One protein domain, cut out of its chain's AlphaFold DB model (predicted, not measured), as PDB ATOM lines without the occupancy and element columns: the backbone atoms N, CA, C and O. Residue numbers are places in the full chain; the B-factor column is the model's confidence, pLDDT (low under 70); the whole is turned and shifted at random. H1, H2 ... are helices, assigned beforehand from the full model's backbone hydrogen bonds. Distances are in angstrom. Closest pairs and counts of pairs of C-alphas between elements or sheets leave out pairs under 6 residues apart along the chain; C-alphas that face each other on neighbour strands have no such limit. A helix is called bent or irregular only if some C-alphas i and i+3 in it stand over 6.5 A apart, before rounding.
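Overview. This is residues 12 to 52 of the 108 residues of an uncharacterized protein of Lactobacillus bombicola (UniProt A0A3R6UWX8). Two helices make a loose T: H1 is the bar, and H2 starts beside residues 17 to 21 of H1 and runs away from it as the stem. The link folds back from the end of H1 to that place, and residues 39 to 52 stick out free. The printed part has 41 residues, with H1 and then H2, no named strand, class all helix. It is loose, with a radius of gyration of the C-alphas of 11.9 A, and spans 32 by 27 by 15 A.

Arrangement. Start with H1, residues 12 to 26, then pass the short link of 7 residues to H2, residues 34 to 51. They touch, H1 with residues 17 to 21 alone and H2 with residues 34 to 37 alone; the closest C-alphas, of Val 21 and Arg 34, are 6.4 A apart. Their lines are about perpendicular, at 82 degrees. In H1 every O i to N i+4 pair is within hydrogen-bond range; in H2, 12 of 14 are.

Along the chain. Find C-alpha 12 at (-0.588, 35.963, -0.491); from there H1 runs 21.0 A to C-alpha 26. H2 runs 25.8 A to C-alpha 51 at (-28.846, 32.749, -9.161), and is irregular, but only just: C-alphas 43 and 46 are 6.6 A apart.

Size, cuts and confidence. The C-alphas of Ser 29 and Gln 52, 32.8 A apart, are the two farthest apart. The printed part has no cut. Look in the B-factor column for pLDDT under 70 at residues 48 to 52.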
ATOM      1  N   SER A  12      -0.190  35.368   0.788       94.06
ATOM      2  CA  SER A  12      -0.588  35.963  -0.491       94.06
ATOM      3  C   SER A  12      -2.085  36.281  -0.540       94.06
ATOM      4  O   SER A  12      -2.471  37.374  -0.955       94.06
ATOM      5  N   THR A  13      -2.935  35.373  -0.054       91.00
ATOM      6  CA  THR A  13      -4.382  35.595   0.018       91.00
ATOM      7  C   THR A  13      -4.735  36.676   1.037       91.00
ATOM      8  O   THR A  13      -5.586  37.517   0.750       91.00
ATOM      9  N   LYS A  14      -4.066  36.721   2.198       91.81
ATOM     10  CA  LYS A  14      -4.279  37.794   3.188       91.81
ATOM     11  C   LYS A  14      -3.949  39.168   2.608       91.81
ATOM     12  O   LYS A  14      -4.762  40.082   2.720       91.81
ATOM     13  N   HIS A  15      -2.809  39.291   1.930       92.69
ATOM     14  CA  HIS A  15      -2.408  40.532   1.273       92.69
ATOM     15  C   HIS A  15      -3.369  40.949   0.161       92.69
ATOM     16  O   HIS A  15      -3.688  42.130   0.043       92.69
ATOM     17  N   ALA A  16      -3.871  39.997  -0.629       91.88
ATOM     18  CA  ALA A  16      -4.866  40.290  -1.654       91.88
ATOM     19  C   ALA A  16      -6.161  40.850  -1.043       91.88
ATOM     20  O   ALA A  16      -6.672  41.862  -1.520       91.88
ATOM     21  N   ILE A  17      -6.652  40.244   0.045       91.75
ATOM     22  CA  ILE A  17      -7.828  40.739   0.777       91.75
ATOM     23  C   ILE A  17      -7.566  42.150   1.317       91.75
ATOM     24  O   ILE A  17      -8.399  43.038   1.147       91.75
ATOM     25  N   ASP A  18      -6.407  42.380   1.932       92.25
ATOM     26  CA  ASP A  18      -6.051  43.689   2.485       92.25
ATOM     27  C   ASP A  18      -5.968  44.774   1.420       92.25
ATOM     28  O   ASP A  18      -6.435  45.890   1.645       92.25
ATOM     29  N   ARG A  19      -5.438  44.437   0.242       92.75
ATOM     30  CA  ARG A  19      -5.401  45.349  -0.899       92.75
ATOM     31  C   ARG A  19      -6.812  45.738  -1.344       92.75
ATOM     32  O   ARG A  19      -7.080  46.923  -1.492       92.75
ATOM     33  N   ILE A  20      -7.724  44.775  -1.476       90.75
ATOM     34  CA  ILE A  20      -9.123  45.034  -1.868       90.75
ATOM     35  C   ILE A  20      -9.831  45.918  -0.831       90.75
ATOM     36  O   ILE A  20     -10.559  46.848  -1.181       90.75
ATOM     37  N   VAL A  21      -9.610  45.651   0.458       92.44
ATOM     38  CA  VAL A  21     -10.164  46.465   1.549       92.44
ATOM     39  C   VAL A  21      -9.597  47.883   1.506       92.44
ATOM     40  O   VAL A  21     -10.347  48.845   1.673       92.44
ATOM     41  N   ALA A  22      -8.292  48.030   1.265       91.88
ATOM     42  CA  ALA A  22      -7.658  49.330   1.106       91.88
ATOM     43  C   ALA A  22      -8.268  50.086  -0.079       91.88
ATOM     44  O   ALA A  22      -8.740  51.200   0.116       91.88
ATOM     45  N   GLU A  23      -8.363  49.460  -1.253       90.06
ATOM     46  CA  GLU A  23      -8.962  50.033  -2.465       90.06
ATOM     47  C   GLU A  23     -10.401  50.514  -2.234       90.06
ATOM     48  O   GLU A  23     -10.727  51.661  -2.544       90.06
ATOM     49  N   LYS A  24     -11.248  49.692  -1.598       85.88
ATOM     50  CA  LYS A  24     -12.622  50.079  -1.229       85.88
ATOM     51  C   LYS A  24     -12.672  51.251  -0.242       85.88
ATOM     52  O   LYS A  24     -13.653  51.990  -0.224       85.88
ATOM     53  N   ASN A  25     -11.625  51.443   0.556       90.69
ATOM     54  CA  ASN A  25     -11.533  52.506   1.553       90.69
ATOM     55  C   ASN A  25     -10.885  53.802   1.043       90.69
ATOM     56  O   ASN A  25     -10.987  54.805   1.746       90.69
ATOM     57  N   ILE A  26     -10.235  53.813  -0.130       87.94
ATOM     58  CA  ILE A  26      -9.497  54.990  -0.634       87.94
ATOM     59  C   ILE A  26     -10.418  56.211  -0.796       87.94
ATOM     60  O   ILE A  26     -10.034  57.307  -0.403       87.94
ATOM     61  N   ASN A  27     -11.641  56.019  -1.302       77.50
ATOM     62  CA  ASN A  27     -12.593  57.106  -1.581       77.50
ATOM     63  C   ASN A  27     -13.931  56.959  -0.837       77.50
ATOM     64  O   ASN A  27     -14.896  57.660  -1.141       77.50
ATOM     65  N   SER A  28     -14.021  56.031   0.117       81.19
ATOM     66  CA  SER A  28     -15.257  55.797   0.862       81.19
ATOM     67  C   SER A  28     -15.321  56.679   2.107       81.19
ATOM     68  O   SER A  28     -14.395  56.699   2.919       81.19
ATOM     69  N   SER A  29     -16.456  57.352   2.309       80.56
ATOM     70  CA  SER A  29     -16.755  58.075   3.553       80.56
ATOM     71  C   SER A  29     -16.880  57.134   4.757       80.56
ATOM     72  O   SER A  29     -16.661  57.544   5.897       80.56
ATOM     73  N   LYS A  30     -17.191  55.854   4.511       85.25
ATOM     74  CA  LYS A  30     -17.300  54.811   5.529       85.25
ATOM     75  C   LYS A  30     -16.245  53.739   5.288       85.25
ATOM     76  O   LYS A  30     -16.328  52.978   4.323       85.25
ATOM     77  N   LYS A  31     -15.270  53.658   6.191       88.06
ATOM     78  CA  LYS A  31     -14.233  52.627   6.127       88.06
ATOM     79  C   LYS A  31     -14.798  51.269   6.535       88.06
ATOM     80  O   LYS A  31     -15.467  51.156   7.561       88.06
ATOM     81  N   ILE A  32     -14.493  50.242   5.751       89.88
ATOM     82  CA  ILE A  32     -14.819  48.847   6.045       89.88
ATOM     83  C   ILE A  32     -13.591  48.129   6.606       89.88
ATOM     84  O   ILE A  32     -12.457  48.381   6.193       89.88
ATOM     85  N   THR A  33     -13.809  47.239   7.574       90.69
ATOM     86  CA  THR A  33     -12.759  46.358   8.097       90.69
ATOM     87  C   THR A  33     -12.670  45.086   7.262       90.69
ATOM     88  O   THR A  33     -13.610  44.726   6.553       90.69
ATOM     89  N   ARG A  34     -11.562  44.348   7.400       88.62
ATOM     90  CA  ARG A  34     -11.391  43.030   6.774       88.62
ATOM     91  C   ARG A  34     -12.546  42.081   7.105       88.62
ATOM     92  O   ARG A  34     -13.051  41.399   6.224       88.62
ATOM     93  N   GLN A  35     -12.983  42.054   8.363       90.31
ATOM     94  CA  GLN A  35     -14.084  41.202   8.811       90.31
ATOM     95  C   GLN A  35     -15.421  41.628   8.200       90.31
ATOM     96  O   GLN A  35     -16.200  40.765   7.813       90.31
ATOM     97  N   ALA A  36     -15.679  42.936   8.100       89.06
ATOM     98  CA  ALA A  36     -16.896  43.446   7.474       89.06
ATOM     99  C   ALA A  36     -16.940  43.086   5.983       89.06
ATOM    100  O   ALA A  36     -17.938  42.543   5.523       89.06
ATOM    101  N   PHE A  37     -15.824  43.282   5.272       90.94
ATOM    102  CA  PHE A  37     -15.682  42.885   3.873       90.94
ATOM    103  C   PHE A  37     -15.914  41.382   3.668       90.94
ATOM    104  O   PHE A  37     -16.709  40.991   2.821       90.94
ATOM    105  N   LEU A  38     -15.255  40.532   4.463       90.69
ATOM    106  CA  LEU A  38     -15.413  39.079   4.354       90.69
ATOM    107  C   LEU A  38     -16.842  38.631   4.663       90.69
ATOM    108  O   LEU A  38     -17.330  37.704   4.030       90.69
ATOM    109  N   LYS A  39     -17.512  39.285   5.616       89.44
ATOM    110  CA  LYS A  39     -18.906  38.989   5.939       89.44
ATOM    111  C   LYS A  39     -19.829  39.321   4.766       89.44
ATOM    112  O   LYS A  39     -20.590  38.457   4.354       89.44
ATOM    113  N   GLU A  40     -19.722  40.529   4.214       87.50
ATOM    114  CA  GLU A  40     -20.515  40.940   3.047       87.50
ATOM    115  C   GLU A  40     -20.281  40.002   1.861       87.50
ATOM    116  O   GLU A  40     -21.231  39.540   1.239       87.50
ATOM    117  N   TRP A  41     -19.021  39.652   1.602       86.12
ATOM    118  CA  TRP A  41     -18.666  38.758   0.506       86.12
ATOM    119  C   TRP A  41     -19.214  37.336   0.704       86.12
ATOM    120  O   TRP A  41     -19.751  36.745  -0.228       86.12
ATOM    121  N   LEU A  42     -19.145  36.792   1.925       86.75
ATOM    122  CA  LEU A  42     -19.735  35.489   2.253       86.75
ATOM    123  C   LEU A  42     -21.266  35.494   2.136       86.75
ATOM    124  O   LEU A  42     -21.832  34.485   1.724       86.75
ATOM    125  N   ASP A  43     -21.931  36.606   2.454       85.19
ATOM    126  CA  ASP A  43     -23.389  36.753   2.332       85.19
ATOM    127  C   ASP A  43     -23.858  36.814   0.860       85.19
ATOM    128  O   ASP A  43     -25.034  36.571   0.562       85.19
ATOM    129  N   GLU A  44     -22.959  37.127  -0.078       83.75
ATOM    130  CA  GLU A  44     -23.234  37.121  -1.519       83.75
ATOM    131  C   GLU A  44     -23.124  35.724  -2.142       83.75
ATOM    132  O   GLU A  44     -23.896  35.418  -3.051       83.75
ATOM    133  N   ILE A  45     -22.262  34.838  -1.621       78.00
ATOM    134  CA  ILE A  45     -22.037  33.490  -2.186       78.00
ATOM    135  C   ILE A  45     -23.343  32.691  -2.353       78.00
ATOM    136  O   ILE A  45     -23.572  32.177  -3.452       78.00
ATOM    137  N   PRO A  46     -24.241  32.590  -1.348       73.62
ATOM    138  CA  PRO A  46     -25.490  31.853  -1.508       73.62
ATOM    139  C   PRO A  46     -26.401  32.485  -2.558       73.62
ATOM    140  O   PRO A  46     -27.084  31.771  -3.283       73.62
ATOM    141  N   LYS A  47     -26.405  33.818  -2.671       71.56
ATOM    142  CA  LYS A  47     -27.220  34.531  -3.662       71.56
ATOM    143  C   LYS A  47     -26.718  34.239  -5.068       71.56
ATOM    144  O   LYS A  47     -27.525  33.943  -5.943       71.56
ATOM    145  N   THR A  48     -25.400  34.252  -5.266       61.75
ATOM    146  CA  THR A  48     -24.785  33.881  -6.540       61.75
ATOM    147  C   THR A  48     -25.063  32.420  -6.872       61.75
ATOM    148  O   THR A  48     -25.491  32.149  -7.987       61.75
ATOM    149  N   TYR A  49     -24.926  31.503  -5.912       60.06
ATOM    150  CA  TYR A  49     -25.204  30.075  -6.103       60.06
ATOM    151  C   TYR A  49     -26.675  29.794  -6.446       60.06
ATOM    152  O   TYR A  49     -26.961  29.008  -7.339       60.06
ATOM    153  N   LEU A  50     -27.618  30.478  -5.793       57.53
ATOM    154  CA  LEU A  50     -29.046  30.378  -6.114       57.53
ATOM    155  C   LEU A  50     -29.393  31.017  -7.469       57.53
ATOM    156  O   LEU A  50     -30.343  30.594  -8.122       57.53
ATOM    157  N   SER A  51     -28.650  32.050  -7.882       57.00
ATOM    158  CA  SER A  51     -28.846  32.749  -9.161       57.00
ATOM    159  C   SER A  51     -28.115  32.106 -10.341       57.00
ATOM    160  O   SER A  51     -28.452  32.381 -11.495       57.00
ATOM    161  N   GLN A  52     -27.122  31.254 -10.072       55.09
ATOM    162  CA  GLN A  52     -26.541  30.375 -11.070       55.09
ATOM    163  C   GLN A  52     -27.656  29.419 -11.474       55.09
ATOM    164  O   GLN A  52     -27.989  28.485 -10.748       55.09
TER     165      GLN A  52